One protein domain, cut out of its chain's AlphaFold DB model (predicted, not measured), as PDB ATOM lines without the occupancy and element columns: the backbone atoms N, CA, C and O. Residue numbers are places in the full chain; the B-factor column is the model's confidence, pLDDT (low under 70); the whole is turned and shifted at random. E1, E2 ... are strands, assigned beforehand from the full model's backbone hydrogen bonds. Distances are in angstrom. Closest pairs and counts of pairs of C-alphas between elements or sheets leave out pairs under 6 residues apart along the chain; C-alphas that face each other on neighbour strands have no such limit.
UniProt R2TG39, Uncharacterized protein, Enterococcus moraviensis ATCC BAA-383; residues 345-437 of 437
ATOM      1  N   SER A 345       9.187  16.109  13.825       96.75
ATOM      2  CA  SER A 345      10.127  15.484  12.889       96.75
ATOM      3  C   SER A 345      10.178  16.294  11.590       96.75
ATOM      4  O   SER A 345       9.198  16.947  11.234       96.75
ATOM      5  N   LYS A 346      11.313  16.298  10.879       95.56
ATOM      6  CA  LYS A 346      11.485  17.058   9.628       95.56
ATOM      7  C   LYS A 346      12.355  16.293   8.634       95.56
ATOM      8  O   LYS A 346      13.468  15.899   8.977       95.56
ATOM      9  N   ASP A 347      11.870  16.158   7.405       95.88
ATOM     10  CA  ASP A 347      12.597  15.577   6.272       95.88
ATOM     11  C   ASP A 347      12.532  16.498   5.044       95.88
ATOM     12  O   ASP A 347      11.627  17.332   4.930       95.88
ATOM     13  N   GLY A 348      13.508  16.391   4.140       94.62
ATOM     14  CA  GLY A 348      13.647  17.304   3.008       94.62
ATOM     15  C   GLY A 348      14.207  16.655   1.752       94.62
ATOM     16  O   GLY A 348      15.278  16.046   1.770       94.62
ATOM     17  N   GLN A 349      13.522  16.872   0.630       95.38
ATOM     18  CA  GLN A 349      13.884  16.315  -0.670       95.38
ATOM     19  C   GLN A 349      14.044  17.393  -1.743       95.38
ATOM     20  O   GLN A 349      13.299  18.368  -1.816       95.38
ATOM     21  N   PHE A 350      15.039  17.213  -2.609       95.50
ATOM     22  CA  PHE A 350      15.242  18.060  -3.780       95.50
ATOM     23  C   PHE A 350      14.377  17.601  -4.957       95.50
ATOM     24  O   PHE A 350      14.237  16.404  -5.191       95.50
ATOM     25  N   ASP A 351      13.904  18.544  -5.778       94.69
ATOM     26  CA  ASP A 351      13.110  18.242  -6.982       94.69
ATOM     27  C   ASP A 351      13.849  17.380  -8.020       94.69
ATOM     28  O   ASP A 351      13.221  16.710  -8.840       94.69
ATOM     29  N   ARG A 352      15.188  17.417  -8.021       93.25
ATOM     30  CA  ARG A 352      16.043  16.597  -8.888       93.25
ATOM     31  C   ARG A 352      17.475  16.504  -8.368       93.25
ATOM     32  O   ARG A 352      17.949  17.358  -7.623       93.25
ATOM     33  N   THR A 353      18.212  15.519  -8.875       91.19
ATOM     34  CA  THR A 353      19.679  15.455  -8.786       91.19
ATOM     35  C   THR A 353      20.254  15.098 -10.163       91.19
ATOM     36  O   THR A 353      19.758  14.151 -10.776       91.19
ATOM     37  N   PRO A 354      21.296  15.790 -10.669       92.31
ATOM     38  CA  PRO A 354      21.953  16.983 -10.119       92.31
ATOM     39  C   PRO A 354      21.196  18.293 -10.420       92.31
ATOM     40  O   PRO A 354      20.274  18.314 -11.232       92.31
ATOM     41  N   ASN A 355      21.668  19.400  -9.832       93.19
ATOM     42  CA  ASN A 355      21.194  20.780 -10.045       93.19
ATOM     43  C   ASN A 355      19.715  21.018  -9.659       93.19
ATOM     44  O   ASN A 355      18.887  21.252 -10.544       93.19
ATOM     45  N   PRO A 356      19.378  20.973  -8.356       94.12
ATOM     46  CA  PRO A 356      18.026  21.244  -7.878       94.12
ATOM     47  C   PRO A 356      17.577  22.686  -8.132       94.12
ATOM     48  O   PRO A 356      18.384  23.617  -8.167       94.12
ATOM     49  N   THR A 357      16.266  22.862  -8.289       94.75
ATOM     50  CA  THR A 357      15.590  24.163  -8.427       94.75
ATOM     51  C   THR A 357      14.600  24.451  -7.301       94.75
ATOM     52  O   THR A 357      14.257  25.612  -7.081       94.75
ATOM     53  N   SER A 358      14.195  23.427  -6.547       94.81
ATOM     54  CA  SER A 358      13.448  23.566  -5.297       94.81
ATOM     55  C   SER A 358      13.809  22.453  -4.316       94.81
ATOM     56  O   SER A 358      14.286  21.384  -4.701       94.81
ATOM     57  N   VAL A 359      13.566  22.724  -3.039       95.12
ATOM     58  CA  VAL A 359      13.526  21.735  -1.965       95.12
ATOM     59  C   VAL A 359      12.102  21.735  -1.426       95.12
ATOM     60  O   VAL A 359      11.533  22.810  -1.256       95.12
ATOM     61  N   GLU A 360      11.544  20.551  -1.223       96.50
ATOM     62  CA  GLU A 360      10.301  20.334  -0.491       96.50
ATOM     63  C   GLU A 360      10.678  19.881   0.918       96.50
ATOM     64  O   GLU A 360      11.527  18.995   1.067       96.50
ATOM     65  N   TRP A 361      10.081  20.488   1.944       97.25
ATOM     66  CA  TRP A 361      10.243  20.035   3.330       97.25
ATOM     67  C   TRP A 361       8.924  19.505   3.865       97.25
ATOM     68  O   TRP A 361       7.904  20.183   3.767       97.25
ATOM     69  N   THR A 362       8.973  18.340   4.502       97.50
ATOM     70  CA  THR A 362       7.878  17.824   5.326       97.50
ATOM     71  C   THR A 362       8.239  18.015   6.796       97.50
ATOM     72  O   THR A 362       9.369  17.744   7.202       97.50
ATOM     73  N   VAL A 363       7.307  18.545   7.584       98.25
ATOM     74  CA  VAL A 363       7.428  18.697   9.039       98.25
ATOM     75  C   VAL A 363       6.230  18.018   9.677       98.25
ATOM     76  O   VAL A 363       5.109  18.501   9.534       98.25
ATOM     77  N   ASP A 364       6.466  16.921  10.380       98.44
ATOM     78  CA  ASP A 364       5.434  16.236  11.148       98.44
ATOM     79  C   ASP A 364       5.452  16.763  12.580       98.44
ATOM     80  O   ASP A 364       6.519  16.842  13.186       98.44
ATOM     81  N   ILE A 365       4.289  17.103  13.127       98.25
ATOM     82  CA  ILE A 365       4.128  17.575  14.506       98.25
ATOM     83  C   ILE A 365       3.119  16.730  15.279       98.25
ATOM     84  O   ILE A 365       2.189  16.167  14.702       98.25
ATOM     85  N   ASN A 366       3.306  16.697  16.599       97.81
ATOM     86  CA  ASN A 366       2.441  16.027  17.570       97.81
ATOM     87  C   ASN A 366       2.221  14.525  17.295       97.81
ATOM     88  O   ASN A 366       1.118  14.016  17.468       97.81
ATOM     89  N   GLN A 367       3.264  13.789  16.889       97.56
ATOM     90  CA  GLN A 367       3.152  12.346  16.608       97.56
ATOM     91  C   GLN A 367       2.767  11.517  17.848       97.56
ATOM     92  O   GLN A 367       2.199  10.441  17.700       97.56
ATOM     93  N   GLY A 368       3.022  12.027  19.059       96.25
ATOM     94  CA  GLY A 368       2.526  11.457  20.320       96.25
ATOM     95  C   GLY A 368       1.051  11.753  20.639       96.25
ATOM     96  O   GLY A 368       0.564  11.288  21.662       96.25
ATOM     97  N   MET A 369       0.345  12.520  19.798       97.12
ATOM     98  CA  MET A 369      -1.068  12.905  19.963       97.12
ATOM     99  C   MET A 369      -1.399  13.500  21.344       97.12
ATOM    100  O   MET A 369      -2.387  13.150  21.989       97.12
ATOM    101  N   ASN A 370      -0.539  14.400  21.825       94.88
ATOM    102  CA  ASN A 370      -0.757  15.111  23.081       94.88
ATOM    103  C   ASN A 370      -1.747  16.268  22.877       94.88
ATOM    104  O   ASN A 370      -1.815  16.840  21.788       94.88
ATOM    105  N   GLU A 371      -2.477  16.649  23.925       94.69
ATOM    106  CA  GLU A 371      -3.347  17.828  23.892       94.69
ATOM    107  C   GLU A 371      -2.519  19.118  23.790       94.69
ATOM    108  O   GLU A 371      -1.655  19.400  24.625       94.69
ATOM    109  N   LEU A 372      -2.790  19.918  22.759       96.19
ATOM    110  CA  LEU A 372      -2.120  21.181  22.472       96.19
ATOM    111  C   LEU A 372      -3.155  22.280  22.230       96.19
ATOM    112  O   LEU A 372      -4.072  22.108  21.430       96.19
ATOM    113  N   SER A 373      -2.960  23.447  22.849       97.56
ATOM    114  CA  SER A 373      -3.761  24.638  22.553       97.56
ATOM    115  C   SER A 373      -3.052  25.538  21.549       97.56
ATOM    116  O   SER A 373      -1.969  26.059  21.820       97.56
ATOM    117  N   ASN A 374      -3.690  25.753  20.397       96.56
ATOM    118  CA  ASN A 374      -3.267  26.659  19.329       96.56
ATOM    119  C   ASN A 374      -1.779  26.505  18.909       96.56
ATOM    120  O   ASN A 374      -1.050  27.510  18.903       96.56
ATOM    121  N   PRO A 375      -1.299  25.276  18.605       97.31
ATOM    122  CA  PRO A 375       0.123  24.996  18.409       97.31
ATOM    123  C   PRO A 375       0.715  25.726  17.199       97.31
ATOM    124  O   PRO A 375       0.067  25.904  16.165       97.31
ATOM    125  N   GLU A 376       1.979  26.131  17.330       97.25
ATOM    126  CA  GLU A 376       2.676  27.002  16.381       97.25
ATOM    127  C   GLU A 376       4.054  26.446  16.000       97.25
ATOM    128  O   GLU A 376       4.842  26.044  16.856       97.25
ATOM    129  N   VAL A 377       4.350  26.449  14.700       97.44
ATOM    130  CA  VAL A 377       5.609  26.008  14.095       97.44
ATOM    131  C   VAL A 377       6.301  27.219  13.481       97.44
ATOM    132  O   VAL A 377       5.796  27.833  12.540       97.44
ATOM    133  N   THR A 378       7.468  27.564  14.023       95.94
ATOM    134  CA  THR A 378       8.311  28.667  13.540       95.94
ATOM    135  C   THR A 378       9.397  28.141  12.602       95.94
ATOM    136  O   THR A 378      10.115  27.207  12.953       95.94
ATOM    137  N   GLU A 379       9.558  28.769  11.439       93.94
ATOM    138  CA  GLU A 379      10.549  28.403  10.423       93.94
ATOM    139  C   GLU A 379      11.723  29.386  10.341       93.94
ATOM    140  O   GLU A 379      11.589  30.608  10.487       93.94
ATOM    141  N   HIS A 380      12.909  28.850  10.047       92.38
ATOM    142  CA  HIS A 380      14.153  29.609   9.911       92.38
ATOM    143  C   HIS A 380      14.887  29.188   8.632       92.38
ATOM    144  O   HIS A 380      15.715  28.277   8.627       92.38
ATOM    145  N   TRP A 381      14.571  29.865   7.526       91.50
ATOM    146  CA  TRP A 381      15.050  29.494   6.195       91.50
ATOM    147  C   TRP A 381      16.575  29.617   6.036       91.50
ATOM    148  O   TRP A 381      17.143  30.676   6.325       91.50
ATOM    149  N   PRO A 382      17.258  28.583   5.503       90.25
ATOM    150  CA  PRO A 382      18.671  28.668   5.159       90.25
ATOM    151  C   PRO A 382      18.963  29.741   4.103       90.25
ATOM    152  O   PRO A 382      18.173  29.981   3.186       90.25
ATOM    153  N   ASN A 383      20.157  30.335   4.173       92.19
ATOM    154  CA  ASN A 383      20.629  31.301   3.180       92.19
ATOM    155  C   ASN A 383      20.526  30.743   1.748       92.19
ATOM    156  O   ASN A 383      21.067  29.681   1.445       92.19
ATOM    157  N   GLY A 384      19.880  31.498   0.858       90.00
ATOM    158  CA  GLY A 384      19.674  31.119  -0.545       90.00
ATOM    159  C   GLY A 384      18.346  30.411  -0.831       90.00
ATOM    160  O   GLY A 384      17.943  30.364  -1.991       90.00
ATOM    161  N   ILE A 385      17.630  29.944   0.197       91.62
ATOM    162  CA  ILE A 385      16.248  29.466   0.079       91.62
ATOM    163  C   ILE A 385      15.281  30.648   0.225       91.62
ATOM    164  O   ILE A 385      15.568  31.638   0.900       91.62
ATOM    165  N   LYS A 386      14.130  30.561  -0.446       91.88
ATOM    166  CA  LYS A 386      13.001  31.478  -0.272       91.88
ATOM    167  C   LYS A 386      11.741  30.653  -0.063       91.88
ATOM    168  O   LYS A 386      11.459  29.781  -0.883       91.88
ATOM    169  N   TYR A 387      10.996  30.971   0.990       94.69
ATOM    170  CA  TYR A 387       9.644  30.464   1.200       94.69
ATOM    171  C   TYR A 387       8.757  30.733  -0.030       94.69
ATOM    172  O   TYR A 387       8.913  31.756  -0.707       94.69
ATOM    173  N   LYS A 388       7.847  29.800  -0.329       94.88
ATOM    174  CA  LYS A 388       6.991  29.832  -1.525       94.88
ATOM    175  C   LYS A 388       5.524  29.545  -1.210       94.88
ATOM    176  O   LYS A 388       4.653  30.258  -1.704       94.88
ATOM    177  N   SER A 389       5.260  28.491  -0.449       95.44
ATOM    178  CA  SER A 389       3.927  27.968  -0.155       95.44
ATOM    179  C   SER A 389       3.987  27.093   1.089       95.44
ATOM    180  O   SER A 389       5.061  26.614   1.436       95.44
ATOM    181  N   VAL A 390       2.841  26.855   1.721       97.56
ATOM    182  CA  VAL A 390       2.693  25.806   2.728       97.56
ATOM    183  C   VAL A 390       1.313  25.167   2.616       97.56
ATOM    184  O   VAL A 390       0.340  25.841   2.266       97.56
ATOM    185  N   LYS A 391       1.234  23.874   2.917       98.25
ATOM    186  CA  LYS A 391      -0.002  23.104   3.091       98.25
ATOM    187  C   LYS A 391       0.083  22.319   4.395       98.25
ATOM    188  O   LYS A 391       1.177  21.919   4.788       98.25
ATOM    189  N   VAL A 392      -1.052  22.098   5.047       98.56
ATOM    190  CA  VAL A 392      -1.136  21.313   6.285       98.56
ATOM    191  C   VAL A 392      -2.092  20.151   6.058       98.56
ATOM    192  O   VAL A 392      -3.157  20.339   5.479       98.56
ATOM    193  N   TYR A 393      -1.714  18.964   6.513       98.62
ATOM    194  CA  TYR A 393      -2.479  17.727   6.406       98.62
ATOM    195  C   TYR A 393      -2.654  17.106   7.788       98.62
ATOM    196  O   TYR A 393      -1.734  17.185   8.604       98.62
ATOM    197  N   LYS A 394      -3.783  16.439   8.041       98.00
ATOM    198  CA  LYS A 394      -3.888  15.523   9.186       98.00
ATOM    199  C   LYS A 394      -3.032  14.277   8.944       98.00
ATOM    200  O   LYS A 394      -2.875  13.832   7.805       98.00
ATOM    201  N   LEU A 395      -2.512  13.691  10.015       97.88
ATOM    202  CA  LEU A 395      -1.831  12.399   9.993       97.88
ATOM    203  C   LEU A 395      -2.656  11.356  10.742       97.88
ATOM    204  O   LEU A 395      -3.123  11.607  11.851       97.88
ATOM    205  N   VAL A 396      -2.775  10.164  10.159       97.06
ATOM    206  CA  VAL A 396      -3.191   8.973  10.903       97.06
ATOM    207  C   VAL A 396      -1.930   8.340  11.478       97.06
ATOM    208  O   VAL A 396      -0.982   8.059  10.739       97.06
ATOM    209  N   MET A 397      -1.913   8.115  12.787       97.31
ATOM    210  CA  MET A 397      -0.765   7.552  13.498       97.31
ATOM    211  C   MET A 397      -0.949   6.050  13.743       97.31
ATOM    212  O   MET A 397      -2.065   5.564  13.918       97.31
ATOM    213  N   ASN A 398       0.154   5.307  13.761       96.88
ATOM    214  CA  ASN A 398       0.210   3.956  14.309       96.88
ATOM    215  C   ASN A 398       0.435   4.013  15.828       96.88
ATOM    216  O   ASN A 398       0.930   5.006  16.364       96.88
ATOM    217  N   LEU A 399       0.137   2.911  16.521       96.25
ATOM    218  CA  LEU A 399       0.371   2.767  17.963       96.25
ATOM    219  C   LEU A 399       1.852   2.911  18.372       96.25
ATOM    220  O   LEU A 399       2.130   3.264  19.511       96.25
ATOM    221  N   ASP A 400       2.799   2.683  17.459       95.38
ATOM    222  CA  ASP A 400       4.245   2.846  17.688       95.38
ATOM    223  C   ASP A 400       4.761   4.282  17.449       95.38
ATOM    224  O   ASP A 400       5.962   4.537  17.545       95.38
ATOM    225  N   GLY A 401       3.875   5.226  17.111       95.75
ATOM    226  CA  GLY A 401       4.245   6.607  16.795       95.75
ATOM    227  C   GLY A 401       4.714   6.844  15.362       95.75
ATOM    228  O   GLY A 401       5.045   7.979  15.020       95.75
ATOM    229  N   THR A 402       4.732   5.825  14.500       95.94
ATOM    230  CA  THR A 402       4.991   6.017  13.067       95.94
ATOM    231  C   THR A 402       3.748   6.534  12.339       95.94
ATOM    232  O   THR A 402       2.611   6.295  12.745       95.94
ATOM    233  N   VAL A 403       3.948   7.251  11.232       96.75
ATOM    234  CA  VAL A 403       2.842   7.729  10.388       96.75
ATOM    235  C   VAL A 403       2.263   6.560   9.585       96.75
ATOM    236  O   VAL A 403       2.970   5.953   8.782       96.75
ATOM    237  N   LYS A 404       0.970   6.279   9.777       95.94
ATOM    238  CA  LYS A 404       0.190   5.277   9.028       95.94
ATOM    239  C   LYS A 404      -0.201   5.816   7.652       95.94
ATOM    240  O   LYS A 404       0.002   5.147   6.644       95.94
ATOM    241  N   GLU A 405      -0.733   7.038   7.619       96.88
ATOM    242  CA  GLU A 405      -1.248   7.689   6.410       96.88
ATOM    243  C   GLU A 405      -1.206   9.222   6.538       96.88
ATOM    244  O   GLU A 405      -1.371   9.772   7.629       96.88
ATOM    245  N   VAL A 406      -1.006   9.917   5.412       97.69
ATOM    246  CA  VAL A 406      -1.277  11.359   5.291       97.69
ATOM    247  C   VAL A 406      -2.715  11.505   4.810       97.69
ATOM    248  O   VAL A 406      -3.021  11.105   3.688       97.69
ATOM    249  N   ALA A 407      -3.582  12.035   5.667       95.38
ATOM    250  CA  ALA A 407      -5.016  12.126   5.428       95.38
ATOM    251  C   ALA A 407      -5.383  13.436   4.699       95.38
ATOM    252  O   ALA A 407      -4.680  13.895   3.797       95.38
ATOM    253  N   GLU A 408      -6.521  14.031   5.056       94.56
ATOM    254  CA  GLU A 408      -7.044  15.241   4.426       94.56
ATOM    255  C   GLU A 408      -6.152  16.480   4.625       94.56
ATOM    256  O   GLU A 408      -5.507  16.664   5.662       94.56
ATOM    257  N   GLU A 409      -6.130  17.343   3.605       98.06
ATOM    258  CA  GLU A 409      -5.578  18.697   3.697       98.06
ATOM    259  C   GLU A 409      -6.517  19.546   4.564       98.06
ATOM    260  O   GLU A 409      -7.724  19.563   4.315       98.06
ATOM    261  N   LEU A 410      -5.981  20.238   5.571       97.50
ATOM    262  CA  LEU A 410      -6.768  21.112   6.441       97.50
ATOM    263  C   LEU A 410      -7.381  22.255   5.636       97.50
ATOM    264  O   LEU A 410      -6.746  22.824   4.742       97.50
ATOM    265  N   ASP A 411      -8.591  22.658   6.018       96.69
ATOM    266  CA  ASP A 411      -9.188  23.863   5.457       96.69
ATOM    267  C   ASP A 411      -8.351  25.094   5.880       96.69
ATOM    268  O   ASP A 411      -7.990  25.213   7.056       96.69
ATOM    269  N   PRO A 412      -8.047  26.047   4.974       94.69
ATOM    270  CA  PRO A 412      -7.290  27.258   5.304       94.69
ATOM    271  C   PRO A 412      -7.908  28.161   6.388       94.69
ATOM    272  O   PRO A 412      -7.268  29.120   6.808       94.69
ATOM    273  N   SER A 413      -9.140  27.903   6.835       96.94
ATOM    274  CA  SER A 413      -9.744  28.543   8.011       96.94
ATOM    275  C   SER A 413      -9.336  27.913   9.352       96.94
ATOM    276  O   SER A 413      -9.563  28.531  10.390       96.94
ATOM    277  N   GLN A 414      -8.718  26.726   9.353       97.75
ATOM    278  CA  GLN A 414      -8.274  26.002  10.554       97.75
ATOM    279  C   GLN A 414      -6.834  26.334  10.974       97.75
ATOM    280  O   GLN A 414      -6.394  25.917  12.044       97.75
ATOM    281  N   TYR A 415      -6.084  27.076  10.156       98.38
ATOM    282  CA  TYR A 415      -4.714  27.477  10.464       98.38
ATOM    283  C   TYR A 415      -4.382  28.855   9.880       98.38
ATOM    284  O   TYR A 415      -4.972  29.295   8.897       98.38
ATOM    285  N   THR A 416      -3.410  29.547  10.472       98.25
ATOM    286  CA  THR A 416      -2.857  30.795   9.920       98.25
ATOM    287  C   THR A 416      -1.418  30.605   9.476       98.25
ATOM    288  O   THR A 416      -0.672  29.853  10.104       98.25
ATOM    289  N   VAL A 417      -1.023  31.338   8.434       97.81
ATOM    290  CA  VAL A 417       0.347  31.367   7.910       97.81
ATOM    291  C   VAL A 417       0.823  32.810   7.817       97.81
ATOM    292  O   VAL A 417       0.107  33.655   7.272       97.81
ATOM    293  N   ASP A 418       2.020  33.103   8.320       96.19
ATOM    294  CA  ASP A 418       2.621  34.434   8.197       96.19
ATOM    295  C   ASP A 418       3.493  34.600   6.931       96.19
ATOM    296  O   ASP A 418       3.652  33.696   6.109       96.19
ATOM    297  N   ALA A 419       4.074  35.790   6.748       94.06
ATOM    298  CA  ALA A 419       4.917  36.094   5.587       94.06
ATOM    299  C   ALA A 419       6.260  35.330   5.553       94.06
ATOM    300  O   ALA A 419       6.921  35.315   4.515       94.06
ATOM    301  N   ASN A 420       6.668  34.721   6.670       93.88
ATOM    302  CA  ASN A 420       7.836  33.852   6.787       93.88
ATOM    303  C   ASN A 420       7.467  32.367   6.602       93.88
ATOM    304  O   ASN A 420       8.361  31.533   6.520       93.88
ATOM    305  N   GLY A 421       6.180  32.027   6.503       95.88
ATOM    306  CA  GLY A 421       5.713  30.645   6.435       95.88
ATOM    307  C   GLY A 421       5.537  29.983   7.802       95.88
ATOM    308  O   GLY A 421       5.331  28.779   7.839       95.88
ATOM    309  N   ASN A 422       5.590  30.728   8.912       97.94
ATOM    310  CA  ASN A 422       5.269  30.168  10.228       97.94
ATOM    311  C   ASN A 422       3.795  29.738  10.239       97.94
ATOM    312  O   ASN A 422       2.935  30.508   9.802       97.94
ATOM    313  N   VAL A 423       3.505  28.532  10.731       98.44
ATOM    314  CA  VAL A 423       2.159  27.934  10.735       98.44
ATOM    315  C   VAL A 423       1.631  27.866  12.156       98.44
ATOM    316  O   VAL A 423       2.313  27.365  13.043       98.44
ATOM    317  N   LYS A 424       0.386  28.292  12.366       98.44
ATOM    318  CA  LYS A 424      -0.332  28.123  13.632       98.44
ATOM    319  C   LYS A 424      -1.661  27.419  13.393       98.44
ATOM    320  O   LYS A 424      -2.484  27.951  12.649       98.44
ATOM    321  N   ILE A 425      -1.875  26.267  14.021       98.44
ATOM    322  CA  ILE A 425      -3.174  25.579  14.025       98.44
ATOM    323  C   ILE A 425      -4.089  26.298  15.023       98.44
ATOM    324  O   ILE A 425      -3.632  26.728  16.084       98.44
ATOM    325  N   LEU A 426      -5.361  26.486  14.676       97.81
ATOM    326  CA  LEU A 426      -6.322  27.224  15.495       97.81
ATOM    327  C   LEU A 426      -7.160  26.284  16.365       97.81
ATOM    328  O   LEU A 426      -7.692  25.290  15.877       97.81
ATOM    329  N   GLY A 427      -7.343  26.663  17.631       97.00
ATOM    330  CA  GLY A 427      -8.086  25.877  18.616       97.00
ATOM    331  C   GLY A 427      -7.238  24.818  19.321       97.00
ATOM    332  O   GLY A 427      -6.019  24.762  19.160       97.00
ATOM    333  N   ASP A 428      -7.905  24.011  20.140       97.25
ATOM    334  CA  ASP A 428      -7.291  22.908  20.878       97.25
ATOM    335  C   ASP A 428      -7.341  21.625  20.036       97.25
ATOM    336  O   ASP A 428      -8.300  21.398  19.296       97.25
ATOM    337  N   THR A 429      -6.296  20.801  20.111       95.81
ATOM    338  CA  THR A 429      -6.161  19.595  19.285       95.81
ATOM    339  C   THR A 429      -5.267  18.539  19.933       95.81
ATOM    340  O   THR A 429      -4.285  18.871  20.592       95.81
ATOM    341  N   SER A 430      -5.590  17.267  19.701       95.69
ATOM    342  CA  SER A 430      -4.726  16.105  19.945       95.69
ATOM    343  C   SER A 430      -4.271  15.421  18.645       95.69
ATOM    344  O   SER A 430      -3.524  14.448  18.694       95.69
ATOM    345  N   ASP A 431      -4.672  15.928  17.472       96.75
ATOM    346  CA  ASP A 431      -4.263  15.366  16.182       96.75
ATOM    347  C   ASP A 431      -2.752  15.545  15.941       96.75
ATOM    348  O   ASP A 431      -2.125  16.517  16.387       96.75
ATOM    349  N   ALA A 432      -2.190  14.644  15.136       98.00
ATOM    350  CA  ALA A 432      -0.897  14.822  14.486       98.00
ATOM    351  C   ALA A 432      -1.075  15.491  13.108       98.00
ATOM    352  O   ALA A 432      -2.056  15.238  12.401       98.00
ATOM    353  N   TYR A 433      -0.106  16.311  12.689       98.50
ATOM    354  CA  TYR A 433      -0.170  17.039  11.414       98.50
ATOM    355  C   TYR A 433       1.131  16.956  10.621       98.50
ATOM    356  O   TYR A 433       2.211  16.968  11.205       98.50
ATOM    357  N   ARG A 434       1.025  16.967   9.289       98.62
ATOM    358  CA  ARG A 434       2.144  17.149   8.355       98.62
ATOM    359  C   ARG A 434       2.037  18.497   7.667       98.62
ATOM    360  O   ARG A 434       1.054  18.781   6.988       98.62
ATOM    361  N   ILE A 435       3.082  19.298   7.788       98.50
ATOM    362  CA  ILE A 435       3.236  20.586   7.123       98.50
ATOM    363  C   ILE A 435       4.199  20.399   5.946       98.50
ATOM    364  O   ILE A 435       5.312  19.911   6.134       98.50
ATOM    365  N   VAL A 436       3.774  20.760   4.734       98.12
ATOM    366  CA  VAL A 436       4.558  20.619   3.494       98.12
ATOM    367  C   VAL A 436       4.854  21.999   2.911       98.12
ATOM    368  O   VAL A 436       3.917  22.767   2.680       98.12
ATOM    369  N   TYR A 437       6.134  22.294   2.672       96.75
ATOM    370  CA  TYR A 437       6.663  23.590   2.212       96.75
ATOM    371  C   TYR A 437       7.233  23.544   0.787       96.75
ATOM    372  O   TYR A 437       8.127  22.693   0.572       96.75
TER     373      TYR A 437
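What this domain is: This is residues 345 to 437 of the 437 residues of an uncharacterized protein of Enterococcus moraviensis ATCC BAA-383 (UniProt R2TG39). One strongly twisted sheet of five strands, curled like part of a barrel, has the small hairpin E5 and E6 over one face. The long link from E2 to E3 passes E6, where residues 376 to 377 pair with it, and residues 352 to 357 stick out at one end. The printed part has 93 residues with seven named strands, E1 to E7 along the chain, and no named helix; the class is all strand, with 38 residues in named elements, under half. Across the larger sheet the order is E1, E2, E7, E3, E4, all antiparallel. The whole is compact, with a radius of gyration of the C-alphas of 13.9 A, and spans 41 by 30 by 20 A.

How they stand to each other: E1, residues 345 to 350, and E2, residues 359 to 365, form a hairpin at 166 degrees, with N 347 and O 362 3.0 A apart. E7, residues 432 to 436, is antiparallel to E2, with N 363 and O 435 2.8 A apart. E3, residues 391 to 397, is the antiparallel neighbour of E7, with N 393 and O 434 2.8 A apart. E3 and the edge strand E4, residues 403 to 409, form a hairpin at 143 degrees, with N 394 and O 408 2.9 A apart. E5, residues 415 to 417, and E6, residues 423 to 425, form a hairpin, with N 416 and O 424 2.9 A apart. E6 and E7 are only just apart, at 8.3 A.

Where its parts are: E1 begins at C-alpha 345 (10.127, 15.484, 12.889) and is 17.6 A long. E2 measures 19.4 A, E3 18.7 A, E4 15.4 A. E7, 13.6 A, ends at C-alpha 436 (4.558, 20.619, 3.494).

The domain as a whole: The C-alphas farthest apart, of Pro 354 and Asp 428, are 43.0 A apart. The printed part has no cut. The link from E2 to E3, 25 residues, is long. No printed residue is under pLDDT 70.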